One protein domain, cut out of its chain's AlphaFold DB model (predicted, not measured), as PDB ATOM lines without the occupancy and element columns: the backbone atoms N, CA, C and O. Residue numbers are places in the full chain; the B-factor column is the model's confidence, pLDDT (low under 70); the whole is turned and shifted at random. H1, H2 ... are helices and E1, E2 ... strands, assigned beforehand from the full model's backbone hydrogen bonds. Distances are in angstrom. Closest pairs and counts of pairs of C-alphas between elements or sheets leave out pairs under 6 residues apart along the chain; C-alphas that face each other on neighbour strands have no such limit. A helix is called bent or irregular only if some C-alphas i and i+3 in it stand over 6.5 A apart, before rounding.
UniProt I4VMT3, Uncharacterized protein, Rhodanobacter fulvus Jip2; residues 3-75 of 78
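AT A GLANCE: This is residues 3 to 75 of the 78 residues of an uncharacterized protein of Rhodanobacter fulvus Jip2 (UniProt I4VMT3). Two small antiparallel sheets stand partly face to face: E1-E2-E3, a meander with each strand the antiparallel neighbour of the one before, and the hairpin E4-E5. Short H1 lies off one edge, and unnamed residues 53 to 68 lie at the other. The 73 printed residues run E1 E2 E3 H1 E4 E5, mostly strand, with under half in named elements; the whole is compact, radius of gyration of the C-alphas 12.4 A, spanning 34 by 26 by 18 A.

IN THESE COORDINATES: Find C-alpha 3 at (4.465, 120.046, 24.243), where E1, residues 3 to 6, begins. E2, residues 10 to 16, runs 20.2 A; E3, residues 22 to 28, 15.8 A. H1, residues 37 to 42, is irregular: C-alphas 38 and 41 are 8.1 A apart. E4, residues 47 to 52, runs 16.3 A; E5, residues 69 to 74, ends at C-alpha 74 (19.697, 119.331, 33.194).

HOW THE PARTS SIT: Look within hydrogen-bond range for N 4 and O 12, 2.8 A, in hairpin E1-E2; N 13 and O 27, 2.8 A, in E2-E3; N 49 and O 72, 3.0 A, in E4-E5. E2 and E4 are apart. H1 has 0 of 2 O i to N i+4 pairs within range and 1 of 3 O i to N i+3.

THE WHOLE: The printed part has no cut; the E4 to E5 link is long, 16 residues. No printed residue is under pLDDT 70.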
ATOM      1  N   VAL A   3       4.589 118.588  24.351       96.88
ATOM      2  CA  VAL A   3       4.465 120.046  24.243       96.88
ATOM      3  C   VAL A   3       3.388 120.406  23.224       96.88
ATOM      4  O   VAL A   3       3.235 119.724  22.212       96.88
ATOM      5  N   SER A   4       2.622 121.460  23.498       97.44
ATOM      6  CA  SER A   4       1.526 121.936  22.649       97.44
ATOM      7  C   SER A   4       1.573 123.452  22.484       97.44
ATOM      8  O   SER A   4       1.809 124.180  23.449       97.44
ATOM      9  N   TRP A   5       1.347 123.935  21.261       97.56
ATOM     10  CA  TRP A   5       1.157 125.358  20.997       97.56
ATOM     11  C   TRP A   5      -0.268 125.756  21.366       97.56
ATOM     12  O   TRP A   5      -1.229 125.098  20.962       97.56
ATOM     13  N   ARG A   6      -0.411 126.834  22.134       96.94
ATOM     14  CA  ARG A   6      -1.702 127.385  22.545       96.94
ATOM     15  C   ARG A   6      -1.719 128.860  22.181       96.94
ATOM     16  O   ARG A   6      -1.216 129.686  22.930       96.94
ATOM     17  N   GLU A   7      -2.268 129.199  21.022       95.38
ATOM     18  CA  GLU A   7      -2.407 130.596  20.598       95.38
ATOM     19  C   GLU A   7      -3.401 131.349  21.508       95.38
ATOM     20  O   GLU A   7      -4.443 130.784  21.853       95.38
ATOM     21  N   PRO A   8      -3.123 132.606  21.919       93.75
ATOM     22  CA  PRO A   8      -1.921 133.426  21.682       93.75
ATOM     23  C   PRO A   8      -0.841 133.310  22.781       93.75
ATOM     24  O   PRO A   8       0.030 134.167  22.893       93.75
ATOM     25  N   PHE A   9      -0.911 132.290  23.633       94.62
ATOM     26  CA  PHE A   9      -0.155 132.176  24.884       94.62
ATOM     27  C   PHE A   9       1.201 131.461  24.773       94.62
ATOM     28  O   PHE A   9       1.982 131.507  25.719       94.62
ATOM     29  N   GLY A  10       1.496 130.814  23.645       96.88
ATOM     30  CA  GLY A  10       2.789 130.177  23.386       96.88
ATOM     31  C   GLY A  10       2.795 128.665  23.623       96.88
ATOM     32  O   GLY A  10       1.764 128.000  23.511       96.88
ATOM     33  N   TRP A  11       3.972 128.106  23.915       97.94
ATOM     34  CA  TRP A  11       4.142 126.671  24.141       97.94
ATOM     35  C   TRP A  11       3.882 126.260  25.590       97.94
ATOM     36  O   TRP A  11       4.314 126.924  26.533       97.94
ATOM     37  N   PHE A  12       3.230 125.113  25.755       98.00
ATOM     38  CA  PHE A  12       2.917 124.508  27.047       98.00
ATOM     39  C   PHE A  12       3.396 123.064  27.097       98.00
ATOM     40  O   PHE A  12       3.301 122.350  26.102       98.00
ATOM     41  N   MET A  13       3.868 122.634  28.262       97.12
ATOM     42  CA  MET A  13       4.367 121.296  28.540       97.12
ATOM     43  C   MET A  13       3.414 120.529  29.455       97.12
ATOM     44  O   MET A  13       2.919 121.057  30.454       97.12
ATOM     45  N   ASP A  14       3.246 119.251  29.132       96.94
ATOM     46  CA  ASP A  14       2.527 118.267  29.927       96.94
ATOM     47  C   ASP A  14       3.459 117.075  30.246       96.94
ATOM     48  O   ASP A  14       4.178 116.549  29.381       96.94
ATOM     49  N   ILE A  15       3.451 116.633  31.503       95.88
ATOM     50  CA  ILE A  15       4.216 115.491  32.015       95.88
ATOM     51  C   ILE A  15       3.225 114.453  32.536       95.88
ATOM     52  O   ILE A  15       2.456 114.719  33.457       95.88
ATOM     53  N   ALA A  16       3.289 113.250  31.976       96.50
ATOM     54  CA  ALA A  16       2.498 112.101  32.391       96.50
ATOM     55  C   ALA A  16       3.405 110.887  32.616       96.50
ATOM     56  O   ALA A  16       4.481 110.785  32.014       96.50
ATOM     57  N   LEU A  17       2.946 109.973  33.468       94.75
ATOM     58  CA  LEU A  17       3.496 108.631  33.605       94.75
ATOM     59  C   LEU A  17       3.256 107.817  32.325       94.75
ATOM     60  O   LEU A  17       2.471 108.192  31.453       94.75
ATOM     61  N   ILE A  18       3.939 106.677  32.214       94.25
ATOM     62  CA  ILE A  18       3.858 105.810  31.028       94.25
ATOM     63  C   ILE A  18       2.457 105.222  30.800       94.25
ATOM     64  O   ILE A  18       2.099 104.906  29.670       94.25
ATOM     65  N   ASP A  19       1.660 105.110  31.862       95.81
ATOM     66  CA  ASP A  19       0.269 104.652  31.823       95.81
ATOM     67  C   ASP A  19      -0.729 105.761  31.432       95.81
ATOM     68  O   ASP A  19      -1.928 105.510  31.336       95.81
ATOM     69  N   GLY A  20      -0.242 106.981  31.186       93.69
ATOM     70  CA  GLY A  20      -1.053 108.145  30.841       93.69
ATOM     71  C   GLY A  20      -1.546 108.954  32.043       93.69
ATOM     72  O   GLY A  20      -2.199 109.979  31.844       93.69
ATOM     73  N   THR A  21      -1.220 108.560  33.279       96.38
ATOM     74  CA  THR A  21      -1.565 109.336  34.476       96.38
ATOM     75  C   THR A  21      -0.835 110.673  34.451       96.38
ATOM     76  O   THR A  21       0.396 110.731  34.458       96.38
ATOM     77  N   MET A  22      -1.594 111.766  34.419       96.06
ATOM     78  CA  MET A  22      -1.034 113.109  34.350       96.06
ATOM     79  C   MET A  22      -0.392 113.501  35.686       96.06
ATOM     80  O   MET A  22      -1.043 113.428  36.726       96.06
ATOM     81  N   LEU A  23       0.866 113.947  35.653       95.56
ATOM     82  CA  LEU A  23       1.572 114.489  36.818       95.56
ATOM     83  C   LEU A  23       1.474 116.013  36.858       95.56
ATOM     84  O   LEU A  23       1.156 116.592  37.894       95.56
ATOM     85  N   VAL A  24       1.731 116.657  35.717       95.19
ATOM     86  CA  VAL A  24       1.621 118.108  35.546       95.19
ATOM     87  C   VAL A  24       1.080 118.398  34.159       95.19
ATOM     88  O   VAL A  24       1.551 117.814  33.186       95.19
ATOM     89  N   ALA A  25       0.128 119.320  34.064       95.81
ATOM     90  CA  ALA A  25      -0.411 119.770  32.791       95.81
ATOM     91  C   ALA A  25      -0.385 121.294  32.686       95.81
ATOM     92  O   ALA A  25      -0.655 122.003  33.655       95.81
ATOM     93  N   GLY A  26      -0.114 121.790  31.484       95.94
ATOM     94  CA  GLY A  26      -0.202 123.201  31.143       95.94
ATOM     95  C   GLY A  26       0.894 124.059  31.760       95.94
ATOM     96  O   GLY A  26       0.622 125.213  32.084       95.94
ATOM     97  N   VAL A  27       2.120 123.546  31.889       96.62
ATOM     98  CA  VAL A  27       3.263 124.371  32.309       96.62
ATOM     99  C   VAL A  27       3.702 125.246  31.134       96.62
ATOM    100  O   VAL A  27       4.091 124.690  30.107       96.62
ATOM    101  N   PRO A  28       3.660 126.584  31.223       96.69
ATOM    102  CA  PRO A  28       4.156 127.433  30.146       96.69
ATOM    103  C   PRO A  28       5.679 127.288  30.000       96.69
ATOM    104  O   PRO A  28       6.402 127.280  30.996       96.69
ATOM    105  N   LEU A  29       6.180 127.207  28.764       96.75
ATOM    106  CA  LEU A  29       7.621 127.223  28.493       96.75
ATOM    107  C   LEU A  29       8.173 128.648  28.639       96.75
ATOM    108  O   LEU A  29       8.193 129.428  27.688       96.75
ATOM    109  N   VAL A  30       8.633 128.975  29.849       94.38
ATOM    110  CA  VAL A  30       9.261 130.257  30.192       94.38
ATOM    111  C   VAL A  30      10.779 130.094  30.277       94.38
ATOM    112  O   VAL A  30      11.286 129.175  30.916       94.38
ATOM    113  N   THR A  31      11.517 130.997  29.637       94.50
ATOM    114  CA  THR A  31      12.986 131.029  29.678       94.50
ATOM    115  C   THR A  31      13.524 131.628  30.974       94.50
ATOM    116  O   THR A  31      12.902 132.503  31.573       94.50
ATOM    117  N   GLY A  32      14.734 131.222  31.367       91.12
ATOM    118  CA  GLY A  32      15.457 131.806  32.506       91.12
ATOM    119  C   GLY A  32      15.052 131.273  33.884       91.12
ATOM    120  O   GLY A  32      15.540 131.781  34.890       91.12
ATOM    121  N   VAL A  33      14.194 130.253  33.942       94.50
ATOM    122  CA  VAL A  33      13.776 129.591  35.186       94.50
ATOM    123  C   VAL A  33      13.846 128.072  35.041       94.50
ATOM    124  O   VAL A  33      13.802 127.543  33.931       94.50
ATOM    125  N   ASP A  34      13.935 127.377  36.174       96.06
ATOM    126  CA  ASP A  34      13.672 125.941  36.234       96.06
ATOM    127  C   ASP A  34      12.158 125.706  36.304       96.06
ATOM    128  O   ASP A  34      11.500 126.067  37.283       96.06
ATOM    129  N   LEU A  35      11.608 125.092  35.259       96.19
ATOM    130  CA  LEU A  35      10.187 124.777  35.148       96.19
ATOM    131  C   LEU A  35       9.728 123.750  36.193       96.19
ATOM    132  O   LEU A  35       8.538 123.695  36.495       96.19
ATOM    133  N   LEU A  36      10.641 122.952  36.760       95.50
ATOM    134  CA  LEU A  36      10.331 121.982  37.815       95.50
ATOM    135  C   LEU A  36      10.409 122.572  39.227       95.50
ATOM    136  O   LEU A  36       9.942 121.929  40.167       95.50
ATOM    137  N   ALA A  37      10.900 123.805  39.401       95.56
ATOM    138  CA  ALA A  37      11.099 124.404  40.724       95.56
ATOM    139  C   ALA A  37       9.803 124.510  41.551       95.56
ATOM    140  O   ALA A  37       9.832 124.417  42.776       95.56
ATOM    141  N   GLN A  38       8.648 124.674  40.897       93.75
ATOM    142  CA  GLN A  38       7.338 124.704  41.566       93.75
ATOM    143  C   GLN A  38       6.768 123.304  41.856       93.75
ATOM    144  O   GLN A  38       5.811 123.169  42.615       93.75
ATOM    145  N   TYR A  39       7.366 122.262  41.279       95.06
ATOM    146  CA  TYR A  39       6.889 120.880  41.315       95.06
ATOM    147  C   TYR A  39       7.864 119.931  42.022       95.06
ATOM    148  O   TYR A  39       7.799 118.720  41.828       95.06
ATOM    149  N   VAL A  40       8.739 120.456  42.887       93.75
ATOM    150  CA  VAL A  40       9.743 119.669  43.634       93.75
ATOM    151  C   VAL A  40       9.110 118.515  44.422       93.75
ATOM    152  O   VAL A  40       9.704 117.447  44.550       93.75
ATOM    153  N   TYR A  41       7.871 118.682  44.894       94.56
ATOM    154  CA  TYR A  41       7.126 117.640  45.609       94.56
ATOM    155  C   TYR A  41       6.824 116.389  44.762       94.56
ATOM    156  O   TYR A  41       6.496 115.350  45.329       94.56
ATOM    157  N   LEU A  42       6.932 116.462  43.428       94.38
ATOM    158  CA  LEU A  42       6.779 115.309  42.534       94.38
ATOM    159  C   LEU A  42       8.016 114.405  42.502       94.38
ATOM    160  O   LEU A  42       7.947 113.314  41.943       94.38
ATOM    161  N   GLY A  43       9.141 114.844  43.074       93.25
ATOM    162  CA  GLY A  43      10.362 114.041  43.151       93.25
ATOM    163  C   GLY A  43      11.012 113.748  41.797       93.25
ATOM    164  O   GLY A  43      11.775 112.791  41.692       93.25
ATOM    165  N   ILE A  44      10.716 114.541  40.760       92.12
ATOM    166  CA  ILE A  44      11.407 114.457  39.469       92.12
ATOM    167  C   ILE A  44      12.809 115.051  39.673       92.12
ATOM    168  O   ILE A  44      12.901 116.224  40.038       92.12
ATOM    169  N   PRO A  45      13.891 114.270  39.500       92.50
ATOM    170  CA  PRO A  45      15.241 114.794  39.666       92.50
ATOM    171  C   PRO A  45      15.585 115.799  38.558       92.50
ATOM    172  O   PRO A  45      14.929 115.838  37.522       92.50
ATOM    173  N   GLY A  46      16.639 116.589  38.767       93.62
ATOM    174  CA  GLY A  46      17.130 117.543  37.773       93.62
ATOM    175  C   GLY A  46      16.239 118.773  37.586       93.62
ATOM    176  O   GLY A  46      15.409 119.106  38.430       93.62
ATOM    177  N   LYS A  47      16.468 119.481  36.477       95.62
ATOM    178  CA  LYS A  47      15.806 120.748  36.132       95.62
ATOM    179  C   LYS A  47      15.336 120.725  34.690       95.62
ATOM    180  O   LYS A  47      15.995 120.132  33.834       95.62
ATOM    181  N   LEU A  48      14.242 121.423  34.404       96.38
ATOM    182  CA  LEU A  48      13.806 121.679  33.031       96.38
ATOM    183  C   LEU A  48      13.977 123.156  32.714       96.38
ATOM    184  O   LEU A  48      13.382 124.001  33.372       96.38
ATOM    185  N   VAL A  49      14.782 123.470  31.702       96.75
ATOM    186  CA  VAL A  49      15.128 124.852  31.353       96.75
ATOM    187  C   VAL A  49      14.899 125.082  29.868       96.75
ATOM    188  O   VAL A  49      15.297 124.268  29.035       96.75
ATOM    189  N   VAL A  50      14.272 126.208  29.538       97.38
ATOM    190  CA  VAL A  50      14.106 126.663  28.153       97.38
ATOM    191  C   VAL A  50      15.209 127.652  27.827       97.38
ATOM    192  O   VAL A  50      15.391 128.623  28.565       97.38
ATOM    193  N   LEU A  51      15.919 127.420  26.727       96.19
ATOM    194  CA  LEU A  51      16.958 128.313  26.222       96.19
ATOM    195  C   LEU A  51      16.805 128.476  24.713       96.19
ATOM    196  O   LEU A  51      16.533 127.506  24.009       96.19
ATOM    197  N   SER A  52      17.017 129.697  24.237       94.50
ATOM    198  CA  SER A  52      17.087 130.003  22.811       94.50
ATOM    199  C   SER A  52      18.506 130.402  22.425       94.50
ATOM    200  O   SER A  52      19.211 131.068  23.188       94.50
ATOM    201  N   ASP A  53      18.911 130.014  21.224       93.31
ATOM    202  CA  ASP A  53      20.191 130.386  20.646       93.31
ATOM    203  C   ASP A  53      20.293 131.913  20.514       93.31
ATOM    204  O   ASP A  53      19.327 132.617  20.201       93.31
ATOM    205  N   GLY A  54      21.484 132.455  20.769       91.06
ATOM    206  CA  GLY A  54      21.746 133.895  20.736       91.06
ATOM    207  C   GLY A  54      21.233 134.645  21.972       91.06
ATOM    208  O   GLY A  54      22.043 135.228  22.691       91.06
ATOM    209  N   ASN A  55      19.919 134.633  22.236       93.56
ATOM    210  CA  ASN A  55      19.334 135.211  23.451       93.56
ATOM    211  C   ASN A  55      18.700 134.119  24.336       93.56
ATOM    212  O   ASN A  55      17.559 133.729  24.080       93.56
ATOM    213  N   PRO A  56      19.359 133.702  25.433       92.44
ATOM    214  CA  PRO A  56      18.869 132.621  26.292       92.44
ATOM    215  C   PRO A  56      17.559 132.952  27.027       92.44
ATOM    216  O   PRO A  56      16.919 132.052  27.560       92.44
ATOM    217  N   PHE A  57      17.144 134.223  27.047       94.44
ATOM    218  CA  PHE A  57      15.905 134.692  27.675       94.44
ATOM    219  C   PHE A  57      14.782 134.986  26.667       94.44
ATOM    220  O   PHE A  57      13.741 135.521  27.046       94.44
ATOM    221  N   ALA A  58      14.988 134.700  25.378       94.88
ATOM    222  CA  ALA A  58      13.940 134.852  24.376       94.88
ATOM    223  C   ALA A  58      12.976 133.662  24.430       94.88
ATOM    224  O   ALA A  58      13.383 132.522  24.193       94.88
ATOM    225  N   ALA A  59      11.697 133.938  24.697       94.00
ATOM    226  CA  ALA A  59      10.648 132.924  24.693       94.00
ATOM    227  C   ALA A  59      10.542 132.219  23.322       94.00
ATOM    228  O   ALA A  59      10.720 132.871  22.285       94.00
ATOM    229  N   PRO A  60      10.232 130.908  23.294       96.44
ATOM    230  CA  PRO A  60      10.057 130.179  22.047       96.44
ATOM    231  C   PRO A  60       8.833 130.688  21.278       96.44
ATOM    232  O   PRO A  60       7.762 130.916  21.846       96.44
ATOM    233  N   THR A  61       8.985 130.828  19.966       96.25
ATOM    234  CA  THR A  61       7.894 131.089  19.026       96.25
ATOM    235  C   THR A  61       7.335 129.770  18.499       96.25
ATOM    236  O   THR A  61       7.904 128.700  18.733       96.25
ATOM    237  N   PHE A  62       6.219 129.831  17.772       97.00
ATOM    238  CA  PHE A  62       5.635 128.651  17.135       97.00
ATOM    239  C   PHE A  62       6.646 127.918  16.241       97.00
ATOM    240  O   PHE A  62       6.753 126.700  16.303       97.00
ATOM    241  N   ASP A  63       7.436 128.666  15.471       97.25
ATOM    242  CA  ASP A  63       8.289 128.093  14.427       97.25
ATOM    243  C   ASP A  63       9.689 127.682  14.903       97.25
ATOM    244  O   ASP A  63      10.401 126.999  14.168       97.25
ATOM    245  N   ASN A  64      10.131 128.119  16.088       96.31
ATOM    246  CA  ASN A  64      11.537 127.979  16.484       96.31
ATOM    247  C   ASN A  64      11.811 126.916  17.562       96.31
ATOM    248  O   ASN A  64      12.978 126.553  17.757       96.31
ATOM    249  N   LEU A  65      10.778 126.395  18.238       96.88
ATOM    250  CA  LEU A  65      10.946 125.334  19.229       96.88
ATOM    251  C   LEU A  65      11.393 124.037  18.539       96.88
ATOM    252  O   LEU A  65      10.728 123.530  17.641       96.88
ATOM    253  N   GLY A  66      12.528 123.497  18.975       94.69
ATOM    254  CA  GLY A  66      13.201 122.353  18.360       94.69
ATOM    255  C   GLY A  66      14.216 122.726  17.274       94.69
ATOM    256  O   GLY A  66      14.969 121.851  16.855       94.69
ATOM    257  N   ALA A  67      14.274 123.993  16.853       96.38
ATOM    258  CA  ALA A  67      15.235 124.485  15.866       96.38
ATOM    259  C   ALA A  67      16.308 125.375  16.504       96.38
ATOM    260  O   ALA A  67      17.472 124.999  16.504       96.38
ATOM    261  N   SER A  68      15.903 126.527  17.045       96.31
ATOM    262  CA  SER A  68      16.794 127.488  17.717       96.31
ATOM    263  C   SER A  68      16.344 127.814  19.141       96.31
ATOM    264  O   SER A  68      16.927 128.675  19.792       96.31
ATOM    265  N   ALA A  69      15.251 127.209  19.605       96.62
ATOM    266  CA  ALA A  69      14.810 127.225  20.988       96.62
ATOM    267  C   ALA A  69      14.649 125.784  21.463       96.62
ATOM    268  O   ALA A  69      14.107 124.940  20.746       96.62
ATOM    269  N   HIS A  70      15.105 125.489  22.673       96.44
ATOM    270  CA  HIS A  70      15.236 124.127  23.167       96.44
ATOM    271  C   HIS A  70      14.746 124.014  24.608       96.44
ATOM    272  O   HIS A  70      14.973 124.897  25.435       96.44
ATOM    273  N   LEU A  71      14.091 122.891  24.900       96.69
ATOM    274  CA  LEU A  71      13.780 122.455  26.254       96.69
ATOM    275  C   LEU A  71      14.846 121.444  26.682       96.69
ATOM    276  O   LEU A  71      14.897 120.333  26.152       96.69
ATOM    277  N   TYR A  72      15.685 121.831  27.635       95.62
ATOM    278  CA  TYR A  72      16.739 120.990  28.180       95.62
ATOM    279  C   TYR A  72      16.313 120.361  29.496       95.62
ATOM    280  O   TYR A  72      15.729 121.022  30.353       95.62
ATOM    281  N   TYR A  73      16.679 119.095  29.665       95.38
ATOM    282  CA  TYR A  73      16.717 118.443  30.962       95.38
ATOM    283  C   TYR A  73      18.156 118.464  31.471       95.38
ATOM    284  O   TYR A  73      19.048 117.904  30.833       95.38
ATOM    285  N   VAL A  74      18.379 119.151  32.586       95.19
ATOM    286  CA  VAL A  74      19.697 119.331  33.194       95.19
ATOM    287  C   VAL A  74      19.783 118.435  34.419       95.19
ATOM    288  O   VAL A  74      18.973 118.557  35.340       95.19
ATOM    289  N   THR A  75      20.761 117.538  34.429       92.81
ATOM    290  CA  THR A  75      21.132 116.761  35.613       92.81
ATOM    291  C   THR A  75      22.223 117.497  36.371       92.81
ATOM    292  O   THR A  75      23.082 118.116  35.748       92.81
TER     293      THR A  75